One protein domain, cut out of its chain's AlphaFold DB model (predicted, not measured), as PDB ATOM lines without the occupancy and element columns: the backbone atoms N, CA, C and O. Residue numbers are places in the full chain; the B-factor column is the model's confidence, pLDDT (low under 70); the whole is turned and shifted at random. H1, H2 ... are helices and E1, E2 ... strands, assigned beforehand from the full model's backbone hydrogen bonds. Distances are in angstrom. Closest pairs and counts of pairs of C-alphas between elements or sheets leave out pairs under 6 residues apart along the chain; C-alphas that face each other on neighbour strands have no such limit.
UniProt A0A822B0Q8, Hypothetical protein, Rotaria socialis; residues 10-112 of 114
ATOM      1  N   CYS A  10     -22.464  59.184 159.455       56.47
ATOM      2  CA  CYS A  10     -21.382  59.291 158.479       56.47
ATOM      3  C   CYS A  10     -20.622  57.956 158.444       56.47
ATOM      4  O   CYS A  10     -19.887  57.643 159.377       56.47
ATOM      5  N   ARG A  11     -20.867  57.151 157.397       53.97
ATOM      6  CA  ARG A  11     -20.265  55.814 157.192       53.97
ATOM      7  C   ARG A  11     -19.008  55.821 156.319       53.97
ATOM      8  O   ARG A  11     -18.229  54.881 156.384       53.97
ATOM      9  N   ASN A  12     -18.819  56.878 155.528       51.69
ATOM     10  CA  ASN A  12     -17.664  57.061 154.656       51.69
ATOM     11  C   ASN A  12     -16.916  58.315 155.098       51.69
ATOM     12  O   ASN A  12     -17.198  59.418 154.634       51.69
ATOM     13  N   PHE A  13     -15.961  58.147 156.006       54.25
ATOM     14  CA  PHE A  13     -14.938  59.159 156.239       54.25
ATOM     15  C   PHE A  13     -13.915  59.114 155.099       54.25
ATOM     16  O   PHE A  13     -12.767  58.768 155.303       54.25
ATOM     17  N   GLU A  14     -14.312  59.407 153.865       50.28
ATOM     18  CA  GLU A  14     -13.345  59.528 152.757       50.28
ATOM     19  C   GLU A  14     -12.622  60.884 152.768       50.28
ATOM     20  O   GLU A  14     -11.750  61.146 151.943       50.28
ATOM     21  N   TYR A  15     -12.970  61.749 153.719       53.09
ATOM     22  CA  TYR A  15     -12.642  63.158 153.683       53.09
ATOM     23  C   TYR A  15     -11.999  63.592 155.004       53.09
ATOM     24  O   TYR A  15     -12.439  63.210 156.089       53.09
ATOM     25  N   GLY A  16     -10.895  64.335 154.895       56.12
ATOM     26  CA  GLY A  16     -10.005  64.677 156.005       56.12
ATOM     27  C   GLY A  16     -10.589  65.627 157.061       56.12
ATOM     28  O   GLY A  16     -11.784  65.904 157.129       56.12
ATOM     29  N   THR A  17      -9.704  66.176 157.895       56.41
ATOM     30  CA  THR A  17     -10.035  66.964 159.100       56.41
ATOM     31  C   THR A  17     -10.942  68.178 158.858       56.41
ATOM     32  O   THR A  17     -11.782  68.490 159.697       56.41
ATOM     33  N   VAL A  18     -10.836  68.822 157.692       53.56
ATOM     34  CA  VAL A  18     -11.618  70.020 157.330       53.56
ATOM     35  C   VAL A  18     -13.128  69.745 157.292       53.56
ATOM     36  O   VAL A  18     -13.926  70.602 157.674       53.56
ATOM     37  N   GLU A  19     -13.548  68.552 156.866       69.75
ATOM     38  CA  GLU A  19     -14.971  68.199 156.850       69.75
ATOM     39  C   GLU A  19     -15.498  67.863 158.245       69.75
ATOM     40  O   GLU A  19     -16.636  68.209 158.569       69.75
ATOM     41  N   LEU A  20     -14.661  67.269 159.101       70.19
ATOM     42  CA  LEU A  20     -15.034  66.959 160.476       70.19
ATOM     43  C   LEU A  20     -15.328  68.236 161.281       70.19
ATOM     44  O   LEU A  20     -16.339  68.291 161.980       70.19
ATOM     45  N   ASP A  21     -14.519  69.286 161.132       71.31
ATOM     46  CA  ASP A  21     -14.750  70.582 161.785       71.31
ATOM     47  C   ASP A  21     -16.047  71.250 161.307       71.31
ATOM     48  O   ASP A  21     -16.819  71.807 162.098       71.31
ATOM     49  N   MET A  22     -16.346  71.151 160.009       69.69
ATOM     50  CA  MET A  22     -17.608  71.651 159.468       69.69
ATOM     51  C   MET A  22     -18.805  70.876 160.038       69.69
ATOM     52  O   MET A  22     -19.809  71.485 160.410       69.69
ATOM     53  N   ILE A  23     -18.707  69.549 160.129       72.88
ATOM     54  CA  ILE A  23     -19.760  68.709 160.709       72.88
ATOM     55  C   ILE A  23     -19.939  69.039 162.197       72.88
ATOM     56  O   ILE A  23     -21.065  69.236 162.651       72.88
ATOM     57  N   ASN A  24     -18.842  69.174 162.942       72.44
ATOM     58  CA  ASN A  24     -18.854  69.507 164.365       72.44
ATOM     59  C   ASN A  24     -19.439  70.896 164.647       72.44
ATOM     60  O   ASN A  24     -20.169  71.056 165.623       72.44
ATOM     61  N   SER A  25     -19.155  71.888 163.801       73.88
ATOM     62  CA  SER A  25     -19.666  73.256 163.971       73.88
ATOM     63  C   SER A  25     -21.144  73.412 163.606       73.88
ATOM     64  O   SER A  25     -21.824  74.268 164.170       73.88
ATOM     65  N   LYS A  26     -21.658  72.598 162.674       70.81
ATOM     66  CA  LYS A  26     -23.045  72.696 162.191       70.81
ATOM     67  C   LYS A  26     -24.012  71.752 162.888       70.81
ATOM     68  O   LYS A  26     -25.206  72.038 162.923       70.81
ATOM     69  N   PHE A  27     -23.524  70.633 163.415       69.56
ATOM     70  CA  PHE A  27     -24.384  69.567 163.901       69.56
ATOM     71  C   PHE A  27     -23.899  69.015 165.242       69.56
ATOM     72  O   PHE A  27     -22.943  68.240 165.321       69.56
ATOM     73  N   SER A  28     -24.624  69.359 166.306       70.94
ATOM     74  CA  SER A  28     -24.389  68.829 167.654       70.94
ATOM     75  C   SER A  28     -24.918  67.404 167.846       70.94
ATOM     76  O   SER A  28     -24.457  66.699 168.739       70.94
ATOM     77  N   ASN A  29     -25.863  66.970 167.005       75.06
ATOM     78  CA  ASN A  29     -26.624  65.725 167.178       75.06
ATOM     79  C   ASN A  29     -26.279  64.669 166.110       75.06
ATOM     80  O   ASN A  29     -27.125  63.875 165.710       75.06
ATOM     81  N   ILE A  30     -25.035  64.672 165.619       78.62
ATOM     82  CA  ILE A  30     -24.538  63.674 164.660       78.62
ATOM     83  C   ILE A  30     -23.711  62.613 165.370       78.62
ATOM     84  O   ILE A  30     -22.861  62.943 166.202       78.62
ATOM     85  N   TYR A  31     -23.921  61.363 164.958       85.31
ATOM     86  CA  TYR A  31     -23.121  60.217 165.357       85.31
ATOM     87  C   TYR A  31     -22.268  59.713 164.195       85.31
ATOM     88  O   TYR A  31     -22.632  59.804 163.025       85.31
ATOM     89  N   PHE A  32     -21.134  59.122 164.527       84.62
ATOM     90  CA  PHE A  32     -20.164  58.629 163.570       84.62
ATOM     91  C   PHE A  32     -20.060  57.116 163.689       84.62
ATOM     92  O   PHE A  32     -19.744  56.589 164.760       84.62
ATOM     93  N   GLY A  33     -20.351  56.423 162.587       86.44
ATOM     94  CA  GLY A  33     -20.154  54.983 162.498       86.44
ATOM     95  C   GLY A  33     -18.664  54.676 162.572       86.44
ATOM     96  O   GLY A  33     -17.858  55.300 161.887       86.44
ATOM     97  N   CYS A  34     -18.289  53.742 163.435       85.56
ATOM     98  CA  CYS A  34     -16.910  53.329 163.611       85.56
ATOM     99  C   CYS A  34     -16.838  51.811 163.538       85.56
ATOM    100  O   CYS A  34     -17.401  51.100 164.367       85.56
ATOM    101  N   SER A  35     -16.130  51.323 162.529       86.19
ATOM    102  CA  SER A  35     -15.874  49.901 162.311       86.19
ATOM    103  C   SER A  35     -14.389  49.605 162.466       86.19
ATOM    104  O   SER A  35     -13.564  50.518 162.545       86.19
ATOM    105  N   ARG A  36     -14.014  48.321 162.445       81.94
ATOM    106  CA  ARG A  36     -12.598  47.922 162.446       81.94
ATOM    107  C   ARG A  36     -11.795  48.659 161.368       81.94
ATOM    108  O   ARG A  36     -10.693  49.101 161.664       81.94
ATOM    109  N   TYR A  37     -12.355  48.826 160.168       79.38
ATOM    110  CA  TYR A  37     -11.685  49.484 159.043       79.38
ATOM    111  C   TYR A  37     -11.217  50.902 159.384       79.38
ATOM    112  O   TYR A  37     -10.063  51.241 159.130       79.38
ATOM    113  N   HIS A  38     -12.078  51.684 160.038       82.44
ATOM    114  CA  HIS A  38     -11.766  53.045 160.466       82.44
ATOM    115  C   HIS A  38     -10.612  53.087 161.473       82.44
ATOM    116  O   HIS A  38      -9.792  53.993 161.437       82.44
ATOM    117  N   ILE A  39     -10.531  52.093 162.361       82.31
ATOM    118  CA  ILE A  39      -9.518  52.053 163.421       82.31
ATOM    119  C   ILE A  39      -8.181  51.515 162.894       82.31
ATOM    120  O   ILE A  39      -7.123  51.951 163.337       82.31
ATOM    121  N   THR A  40      -8.210  50.565 161.955       80.00
ATOM    122  CA  THR A  40      -6.995  49.958 161.385       80.00
ATOM    123  C   THR A  40      -6.386  50.761 160.238       80.00
ATOM    124  O   THR A  40      -5.214  50.572 159.923       80.00
ATOM    125  N   ASN A  41      -7.158  51.638 159.592       81.62
ATOM    126  CA  ASN A  41      -6.640  52.567 158.596       81.62
ATOM    127  C   ASN A  41      -6.071  53.803 159.306       81.62
ATOM    128  O   ASN A  41      -6.810  54.528 159.958       81.62
ATOM    129  N   ARG A  42      -4.769  54.065 159.147       82.12
ATOM    130  CA  ARG A  42      -4.053  55.139 159.853       82.12
ATOM    131  C   ARG A  42      -4.622  56.539 159.604       82.12
ATOM    132  O   ARG A  42      -4.626  57.351 160.523       82.12
ATOM    133  N   GLU A  43      -5.074  56.832 158.389       78.94
ATOM    134  CA  GLU A  43      -5.632  58.148 158.048       78.94
ATOM    135  C   GLU A  43      -7.002  58.331 158.706       78.94
ATOM    136  O   GLU A  43      -7.257  59.337 159.366       78.94
ATOM    137  N   LEU A  44      -7.853  57.306 158.627       78.38
ATOM    138  CA  LEU A  44      -9.177  57.313 159.257       78.38
ATOM    139  C   LEU A  44      -9.087  57.304 160.780       78.38
ATOM    140  O   LEU A  44      -9.860  57.979 161.455       78.38
ATOM    141  N   GLN A  45      -8.106  56.589 161.323       84.19
ATOM    142  CA  GLN A  45      -7.833  56.515 162.749       84.19
ATOM    143  C   GLN A  45      -7.584  57.911 163.331       84.19
ATOM    144  O   GLN A  45      -8.150  58.250 164.369       84.19
ATOM    145  N   GLN A  46      -6.791  58.736 162.641       83.25
ATOM    146  CA  GLN A  46      -6.515  60.117 163.049       83.25
ATOM    147  C   GLN A  46      -7.775  60.982 163.048       83.25
ATOM    148  O   GLN A  46      -7.925  61.838 163.918       83.25
ATOM    149  N   VAL A  47      -8.683  60.767 162.094       82.31
ATOM    150  CA  VAL A  47      -9.966  61.482 162.039       82.31
ATOM    151  C   VAL A  47     -10.875  61.040 163.187       82.31
ATOM    152  O   VAL A  47     -11.407  61.883 163.903       82.31
ATOM    153  N   ILE A  48     -11.000  59.732 163.438       84.00
ATOM    154  CA  ILE A  48     -11.830  59.201 164.530       84.00
ATOM    155  C   ILE A  48     -11.328  59.657 165.905       84.00
ATOM    156  O   ILE A  48     -12.146  59.956 166.769       84.00
ATOM    157  N   GLN A  49     -10.015  59.776 166.117       88.50
ATOM    158  CA  GLN A  49      -9.455  60.279 167.383       88.50
ATOM    159  C   GLN A  49      -9.843  61.728 167.703       88.50
ATOM    160  O   GLN A  49      -9.775  62.133 168.860       88.50
ATOM    161  N   GLN A  50     -10.248  62.510 166.701       85.62
ATOM    162  CA  GLN A  50     -10.712  63.890 166.884       85.62
ATOM    163  C   GLN A  50     -12.206  63.968 167.234       85.62
ATOM    164  O   GLN A  50     -12.700  65.026 167.622       85.62
ATOM    165  N   VAL A  51     -12.944  62.865 167.097       86.88
ATOM    166  CA  VAL A  51     -14.369  62.793 167.422       86.88
ATOM    167  C   VAL A  51     -14.538  62.521 168.915       86.88
ATOM    168  O   VAL A  51     -13.926  61.604 169.448       86.88
ATOM    169  N   ASP A  52     -15.417  63.262 169.597       90.75
ATOM    170  CA  ASP A  52     -15.801  62.927 170.977       90.75
ATOM    171  C   ASP A  52     -16.388  61.506 171.015       90.75
ATOM    172  O   ASP A  52     -17.344  61.201 170.297       90.75
ATOM    173  N   ILE A  53     -15.855  60.642 171.881       93.00
ATOM    174  CA  ILE A  53     -16.330  59.266 172.056       93.00
ATOM    175  C   ILE A  53     -17.841  59.179 172.326       93.00
ATOM    176  O   ILE A  53     -18.473  58.189 171.963       93.00
ATOM    177  N   LYS A  54     -18.467  60.225 172.881       93.19
ATOM    178  CA  LYS A  54     -19.931  60.339 173.061       93.19
ATOM    179  C   LYS A  54     -20.723  60.382 171.750       93.19
ATOM    180  O   LYS A  54     -21.948  60.346 171.768       93.19
ATOM    181  N   ARG A  55     -20.037  60.486 170.616       88.94
ATOM    182  CA  ARG A  55     -20.616  60.541 169.271       88.94
ATOM    183  C   ARG A  55     -20.203  59.351 168.410       88.94
ATOM    184  O   ARG A  55     -20.571  59.305 167.244       88.94
ATOM    185  N   ILE A  56     -19.478  58.376 168.959       91.12
ATOM    186  CA  ILE A  56     -19.061  57.169 168.237       91.12
ATOM    187  C   ILE A  56     -20.118  56.069 168.370       91.12
ATOM    188  O   ILE A  56     -20.577  55.766 169.473       91.12
ATOM    189  N   ILE A  57     -20.461  55.436 167.249       90.81
ATOM    190  CA  ILE A  57     -21.341  54.268 167.179       90.81
ATOM    191  C   ILE A  57     -20.534  53.088 166.635       90.81
ATOM    192  O   ILE A  57     -20.099  53.130 165.484       90.81
ATOM    193  N   PRO A  58     -20.304  52.036 167.434       88.25
ATOM    194  CA  PRO A  58     -19.551  50.877 166.981       88.25
ATOM    195  C   PRO A  58     -20.394  50.041 166.010       88.25
ATOM    196  O   PRO A  58     -21.524  49.668 166.323       88.25
ATOM    197  N   GLU A  59     -19.838  49.694 164.852       85.00
ATOM    198  CA  GLU A  59     -20.522  48.901 163.827       85.00
ATOM    199  C   GLU A  59     -19.613  47.836 163.195       85.00
ATOM    200  O   GLU A  59     -18.393  47.977 163.127       85.00
ATOM    201  N   SER A  60     -20.210  46.745 162.707       73.38
ATOM    202  CA  SER A  60     -19.477  45.665 162.026       73.38
ATOM    203  C   SER A  60     -19.217  45.934 160.540       73.38
ATOM    204  O   SER A  60     -18.450  45.194 159.934       73.38
ATOM    205  N   ALA A  61     -19.858  46.952 159.947       69.00
ATOM    206  CA  ALA A  61     -19.839  47.242 158.504       69.00
ATOM    207  C   ALA A  61     -20.200  46.033 157.616       69.00
ATOM    208  O   ALA A  61     -19.678  45.819 156.520       69.00
ATOM    209  N   ALA A  62     -21.123  45.222 158.120       61.50
ATOM    210  CA  ALA A  62     -21.572  43.999 157.497       61.50
ATOM    211  C   ALA A  62     -22.529  44.153 156.329       61.50
ATOM    212  O   ALA A  62     -23.424  44.989 156.427       61.50
ATOM    213  N   PRO A  63     -22.439  43.300 155.284       57.81
ATOM    214  CA  PRO A  63     -21.405  42.297 154.949       57.81
ATOM    215  C   PRO A  63     -20.204  42.863 154.152       57.81
ATOM    216  O   PRO A  63     -19.449  42.118 153.533       57.81
ATOM    217  N   HIS A  64     -20.077  44.189 154.080       57.34
ATOM    218  CA  HIS A  64     -19.343  44.882 153.020       57.34
ATOM    219  C   HIS A  64     -17.828  44.987 153.244       57.34
ATOM    220  O   HIS A  64     -17.090  45.164 152.279       57.34
ATOM    221  N   LEU A  65     -17.355  44.857 154.487       55.72
ATOM    222  CA  LEU A  65     -15.932  44.906 154.831       55.72
ATOM    223  C   LEU A  65     -15.500  43.554 155.412       55.72
ATOM    224  O   LEU A  65     -15.593  43.316 156.616       55.72
ATOM    225  N   GLN A  66     -15.072  42.644 154.532       49.94
ATOM    226  CA  GLN A  66     -14.442  41.381 154.924       49.94
ATOM    227  C   GLN A  66     -13.126  41.663 155.655       49.94
ATOM    228  O   GLN A  66     -12.318  42.488 155.225       49.94
ATOM    229  N   ILE A  67     -12.905  40.958 156.759       49.00
ATOM    230  CA  ILE A  67     -11.607  40.922 157.415       49.00
ATOM    231  C   ILE A  67     -10.748  39.879 156.650       49.00
ATOM    232  O   ILE A  67     -11.277  38.894 156.141       49.00
ATOM    233  N   PRO A  68      -9.437  40.090 156.447       49.47
ATOM    234  CA  PRO A  68      -8.611  39.127 155.702       49.47
ATOM    235  C   PRO A  68      -8.240  37.859 156.492       49.47
ATOM    236  O   PRO A  68      -7.706  36.908 155.927       49.47
ATOM    237  N   GLU A  69      -8.449  37.864 157.809       48.91
ATOM    238  CA  GLU A  69      -7.866  36.905 158.753       48.91
ATOM    239  C   GLU A  69      -8.758  35.678 159.028       48.91
ATOM    240  O   GLU A  69      -8.217  34.656 159.452       48.91
ATOM    241  N   CYS A  70     -10.075  35.705 158.747       47.31
ATOM    242  CA  CYS A  70     -10.935  34.510 158.832       47.31
ATOM    243  C   CYS A  70     -11.826  34.330 157.581       47.31
ATOM    244  O   CYS A  70     -13.038  34.540 157.642       47.31
ATOM    245  N   PRO A  71     -11.287  33.802 156.465       49.47
ATOM    246  CA  PRO A  71     -12.005  33.691 155.185       49.47
ATOM    247  C   PRO A  71     -13.252  32.780 155.201       49.47
ATOM    248  O   PRO A  71     -14.050  32.824 154.268       49.47
ATOM    249  N   ASN A  72     -13.436  31.956 156.242       50.62
ATOM    250  CA  ASN A  72     -14.521  30.968 156.343       50.62
ATOM    251  C   ASN A  72     -15.681  31.383 157.261       50.62
ATOM    252  O   ASN A  72     -16.676  30.666 157.362       50.62
ATOM    253  N   ILE A  73     -15.569  32.520 157.947       50.50
ATOM    254  CA  ILE A  73     -16.683  33.128 158.671       50.50
ATOM    255  C   ILE A  73     -17.027  34.378 157.875       50.50
ATOM    256  O   ILE A  73     -16.139  35.141 157.519       50.50
ATOM    257  N   CYS A  74     -18.302  34.597 157.554       46.88
ATOM    258  CA  CYS A  74     -18.715  35.869 156.973       46.88
ATOM    259  C   CYS A  74     -18.440  36.946 158.041       46.88
ATOM    260  O   CYS A  74     -19.207  37.102 158.991       46.88
ATOM    261  N   GLU A  75     -17.270  37.587 157.962       52.22
ATOM    262  CA  GLU A  75     -16.583  38.330 159.040       52.22
ATOM    263  C   GLU A  75     -17.192  39.694 159.364       52.22
ATOM    264  O   GLU A  75     -16.612  40.576 159.988       52.22
ATOM    265  N   SER A  76     -18.446  39.814 159.000       50.66
ATOM    266  CA  SER A  76     -19.316  40.908 159.327       50.66
ATOM    267  C   SER A  76     -20.535  40.364 160.076       50.66
ATOM    268  O   SER A  76     -21.665  40.822 159.968       50.66
ATOM    269  N   HIS A  77     -20.331  39.316 160.861       55.94
ATOM    270  CA  HIS A  77     -21.357  38.840 161.764       55.94
ATOM    271  C   HIS A  77     -21.485  39.835 162.939       55.94
ATOM    272  O   HIS A  77     -20.455  40.265 163.469       55.94
ATOM    273  N   PRO A  78     -22.702  40.201 163.395       59.66
ATOM    274  CA  PRO A  78     -22.906  41.141 164.510       59.66
ATOM    275  C   PRO A  78     -22.094  40.813 165.774       59.66
ATOM    276  O   PRO A  78     -21.738  41.704 166.539       59.66
ATOM    277  N   ILE A  79     -21.727  39.538 165.950       62.53
ATOM    278  CA  ILE A  79     -20.858  39.049 167.031       62.53
ATOM    279  C   ILE A  79     -19.493  39.761 167.099       62.53
ATOM    280  O   ILE A  79     -18.918  39.878 168.178       62.53
ATOM    281  N   PHE A  80     -18.986  40.287 165.979       69.88
ATOM    282  CA  PHE A  80     -17.686  40.957 165.922       69.88
ATOM    283  C   PHE A  80     -17.729  42.435 166.315       69.88
ATOM    284  O   PHE A  80     -16.672  43.039 166.504       69.88
ATOM    285  N   VAL A  81     -18.917  43.010 166.540       80.19
ATOM    286  CA  VAL A  81     -19.041  44.358 167.114       80.19
ATOM    287  C   VAL A  81     -18.297  44.439 168.450       80.19
ATOM    288  O   VAL A  81     -17.606  45.421 168.692       80.19
ATOM    289  N   GLY A  82     -18.294  43.380 169.268       81.88
ATOM    290  CA  GLY A  82     -17.538  43.353 170.528       81.88
ATOM    291  C   GLY A  82     -16.030  43.607 170.371       81.88
ATOM    292  O   GLY A  82     -15.403  44.187 171.256       81.88
ATOM    293  N   ARG A  83     -15.432  43.252 169.224       84.00
ATOM    294  CA  ARG A  83     -14.026  43.572 168.936       84.00
ATOM    295  C   ARG A  83     -13.834  45.056 168.624       84.00
ATOM    296  O   ARG A  83     -12.816  45.623 169.008       84.00
ATOM    297  N   VAL A  84     -14.814  45.695 167.990       87.50
ATOM    298  CA  VAL A  84     -14.802  47.143 167.727       87.50
ATOM    299  C   VAL A  84     -14.802  47.926 169.038       87.50
ATOM    300  O   VAL A  84     -14.017  48.854 169.177       87.50
ATOM    301  N   TYR A  85     -15.571  47.497 170.043       91.12
ATOM    302  CA  TYR A  85     -15.544  48.106 171.381       91.12
ATOM    303  C   TYR A  85     -14.135  48.110 171.994       91.12
ATOM    304  O   TYR A  85     -13.689  49.121 172.533       91.12
ATOM    305  N   GLN A  86     -13.409  46.993 171.875       91.19
ATOM    306  CA  GLN A  86     -12.029  46.886 172.360       91.19
ATOM    307  C   GLN A  86     -11.079  47.819 171.612       91.19
ATOM    308  O   GLN A  86     -10.248  48.476 172.233       91.19
ATOM    309  N   LEU A  87     -11.218  47.890 170.290       91.00
ATOM    310  CA  LEU A  87     -10.397  48.751 169.449       91.00
ATOM    311  C   LEU A  87     -10.665  50.238 169.724       91.00
ATOM    312  O   LEU A  87      -9.721  51.015 169.786       91.00
ATOM    313  N   VAL A  88     -11.922  50.630 169.955       92.62
ATOM    314  CA  VAL A  88     -12.270  52.003 170.349       92.62
ATOM    315  C   VAL A  88     -11.693  52.330 171.729       92.62
ATOM    316  O   VAL A  88     -11.086  53.382 171.891       92.62
ATOM    317  N   ALA A  89     -11.797  51.429 172.709       94.94
ATOM    318  CA  ALA A  89     -11.204  51.649 174.031       94.94
ATOM    319  C   ALA A  89      -9.688  51.910 173.954       94.94
ATOM    320  O   ALA A  89      -9.184  52.835 174.584       94.94
ATOM    321  N   GLN A  90      -8.979  51.131 173.130       94.00
ATOM    322  CA  GLN A  90      -7.551  51.325 172.865       94.00
ATOM    323  C   GLN A  90      -7.271  52.641 172.135       94.00
ATOM    324  O   GLN A  90      -6.309  53.327 172.459       94.00
ATOM    325  N   LEU A  91      -8.104  52.995 171.155       92.75
ATOM    326  CA  LEU A  91      -7.921  54.191 170.338       92.75
ATOM    327  C   LEU A  91      -8.007  55.490 171.148       92.75
ATOM    328  O   LEU A  91      -7.276  56.438 170.858       92.75
ATOM    329  N   PHE A  92      -8.910  55.509 172.128       94.62
ATOM    330  CA  PHE A  92      -9.191  56.650 173.000       94.62
ATOM    331  C   PHE A  92      -8.429  56.605 174.332       94.62
ATOM    332  O   PHE A  92      -8.618  57.498 175.150       94.62
ATOM    333  N   ASP A  93      -7.591  55.586 174.549       95.62
ATOM    334  CA  ASP A  93      -6.827  55.371 175.786       95.62
ATOM    335  C   ASP A  93      -7.694  55.413 177.062       95.62
ATOM    336  O   ASP A  93      -7.393  56.087 178.045       95.62
ATOM    337  N   ILE A  94      -8.815  54.683 177.041       96.19
ATOM    338  CA  ILE A  94      -9.735  54.572 178.182       96.19
ATOM    339  C   ILE A  94     -10.011  53.108 178.556       96.19
ATOM    340  O   ILE A  94      -9.943  52.214 177.703       96.19
ATOM    341  N   PRO A  95     -10.380  52.813 179.818       97.88
ATOM    342  CA  PRO A  95     -10.726  51.458 180.225       97.88
ATOM    343  C   PRO A  95     -11.869  50.878 179.385       97.88
ATOM    344  O   PRO A  95     -12.910  51.512 179.211       97.88
ATOM    345  N   LEU A  96     -11.733  49.620 178.947       95.50
ATOM    346  CA  LEU A  96     -12.741  48.938 178.118       95.50
ATOM    347  C   LEU A  96     -14.154  49.033 178.700       95.50
ATOM    348  O   LEU A  96     -15.112  49.248 177.970       95.50
ATOM    349  N   ARG A  97     -14.299  48.889 180.019       96.25
ATOM    350  CA  ARG A  97     -15.606  48.984 180.676       96.25
ATOM    351  C   ARG A  97     -16.239  50.368 180.502       96.25
ATOM    352  O   ARG A  97     -17.442  50.458 180.286       96.25
ATOM    353  N   GLU A  98     -15.441  51.425 180.607       96.94
ATOM    354  CA  GLU A  98     -15.899  52.804 180.440       96.94
ATOM    355  C   GLU A  98     -16.276  53.080 178.985       96.94
ATOM    356  O   GLU A  98     -17.388  53.541 178.728       96.94
ATOM    357  N   ALA A  99     -15.411  52.681 178.046       96.19
ATOM    358  CA  ALA A  99     -15.691  52.753 176.617       96.19
ATOM    359  C   ALA A  99     -17.005  52.043 176.279       96.19
ATOM    360  O   ALA A  99     -17.890  52.632 175.668       96.19
ATOM    361  N   SER A 100     -17.178  50.802 176.738       94.81
ATOM    362  CA  SER A 100     -18.381  50.021 176.460       94.81
ATOM    363  C   SER A 100     -19.649  50.655 177.007       94.81
ATOM    364  O   SER A 100     -20.654  50.697 176.300       94.81
ATOM    365  N   ASN A 101     -19.605  51.191 178.227       96.31
ATOM    366  CA  ASN A 101     -20.750  51.890 178.802       96.31
ATOM    367  C   ASN A 101     -21.100  53.149 178.002       96.31
ATOM    368  O   ASN A 101     -22.278  53.434 177.798       96.31
ATOM    369  N   GLN A 102     -20.098  53.912 177.559       96.88
ATOM    370  CA  GLN A 102     -20.334  55.115 176.768       96.88
ATOM    371  C   GLN A 102     -20.884  54.779 175.377       96.88
ATOM    372  O   GLN A 102     -21.875  55.367 174.959       96.88
ATOM    373  N   LEU A 103     -20.288  53.811 174.681       94.19
ATOM    374  CA  LEU A 103     -20.729  53.391 173.350       94.19
ATOM    375  C   LEU A 103     -22.147  52.809 173.372       94.19
ATOM    376  O   LEU A 103     -22.937  53.106 172.478       94.19
ATOM    377  N   LEU A 104     -22.503  52.047 174.411       93.25
ATOM    378  CA  LEU A 104     -23.865  51.548 174.588       93.25
ATOM    379  C   LEU A 104     -24.864  52.697 174.782       93.25
ATOM    380  O   LEU A 104     -25.877  52.732 174.091       93.25
ATOM    381  N   LYS A 105     -24.543  53.681 175.635       93.88
ATOM    382  CA  LYS A 105     -25.378  54.884 175.822       93.88
ATOM    383  C   LYS A 105     -25.598  55.654 174.520       93.88
ATOM    384  O   LYS A 105     -26.682  56.182 174.296       93.88
ATOM    385  N   ASN A 106     -24.578  55.729 173.665       91.88
ATOM    386  CA  ASN A 106     -24.695  56.387 172.365       91.88
ATOM    387  C   ASN A 106     -25.699  55.652 171.464       91.88
ATOM    388  O   ASN A 106     -26.550  56.290 170.851       91.88
ATOM    389  N   VAL A 107     -25.616  54.316 171.406       89.44
ATOM    390  CA  VAL A 107     -26.541  53.465 170.635       89.44
ATOM    391  C   VAL A 107     -27.965  53.587 171.170       89.44
ATOM    392  O   VAL A 107     -28.893  53.806 170.399       89.44
ATOM    393  N   GLU A 108     -28.135  53.486 172.486       89.75
ATOM    394  CA  GLU A 108     -29.423  53.642 173.158       89.75
ATOM    395  C   GLU A 108     -30.084  54.980 172.823       89.75
ATOM    396  O   GLU A 108     -31.248  55.010 172.425       89.75
ATOM    397  N   ARG A 109     -29.319  56.076 172.894       88.00
ATOM    398  CA  ARG A 109     -29.804  57.413 172.553       88.00
ATOM    399  C   ARG A 109     -30.142  57.550 171.070       88.00
ATOM    400  O   ARG A 109     -31.195  58.079 170.744       88.00
ATOM    401  N   LEU A 110     -29.274  57.064 170.180       84.81
ATOM    402  CA  LEU A 110     -29.492  57.109 168.730       84.81
ATOM    403  C   LEU A 110     -30.789  56.395 168.316       84.81
ATOM    404  O   LEU A 110     -31.503  56.869 167.435       84.81
ATOM    405  N   TYR A 111     -31.086  55.252 168.934       83.19
ATOM    406  CA  TYR A 111     -32.247  54.426 168.592       83.19
ATOM    407  C   TYR A 111     -33.446  54.614 169.531       83.19
ATOM    408  O   TYR A 111     -34.429  53.888 169.391       83.19
ATOM    409  N   ASN A 112     -33.385  55.585 170.450       83.44
ATOM    410  CA  ASN A 112     -34.431  55.883 171.431       83.44
ATOM    411  C   ASN A 112     -34.891  54.633 172.213       83.44
ATOM    412  O   ASN A 112     -36.081  54.318 172.276       83.44
TER     413      ASN A 112
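What this domain is: This is residues 10 to 112 of the 114 residues of the protein "Hypothetical protein" of Rotaria socialis (UniProt A0A822B0Q8). A short parallel pair of strands, E1 and E2, lies in the middle, with H5 packed on E2 and H4 meeting H5 at a steep corner. H2 and H3 make the crossover between the strands, H1 lies out at one end of the long axis, and residues 68 to 73 stick out at the other. The printed part has 103 residues, in the order H1 E1 H2 H3 E2 H4 H5, and is mostly helix. It is compact, with a radius of gyration of the C-alphas of 13.5 A, and elongated, spanning 43 by 28 by 27 A.

Where its parts are: H1, residues 17 to 26, begins at C-alpha 17 (-10.035, 66.964, 159.100) and is 14.5 A long. E1 is residues 31 to 34, H2 36 to 40, H3 42 to 48 and E2 56 to 58. H4, residues 78 to 91, is 20.7 A long; H5, residues 96 to 110, is 20.9 A long and ends at C-alpha 110 (-29.492, 57.109, 168.730).

How they stand to each other: H1 and H3 are close but not clearly touching, with closest C-alphas Thr 17 and Val 47 at 6.2 A. E1 and E2 are parallel at 41 degrees, with N 34 and O 57 within hydrogen-bond range at 2.8 A. E1, H2, H3 and E2 form a strand-helix-strand unit, parallel neighbour strands joined through helices, with a right-handed crossover. H2 and H3 touch only at the corner, with closest C-alphas Ile 39 and Gln 45 at 4.8 A. H2 and H4 touch, with closest C-alphas Arg 36 and Val 84 at 5.8 A. The closest C-alphas of E2 and H5 are those of Ile 57 and Leu 103, 6.3 A apart. H4, with residues 85 to 90 alone, touches H5 at a steep tilt of 61 degrees, opposite ways; the closest C-alphas, Ala 89 and Leu 96, are 5.1 A apart. Each O i to N i+4 pair is within hydrogen-bond range in H1, H2, H3 and H5, and 7 of 10 are in H4.

The domain as a whole: The C-alphas of Ser 25 and Asn 72, the two farthest apart, are 43.3 A apart. The printed part has no cut. The link from E2 to H4, 19 residues, is long. The model's pLDDT is under 70 at residues 10 to 19, 22, 27 and 61 to 80.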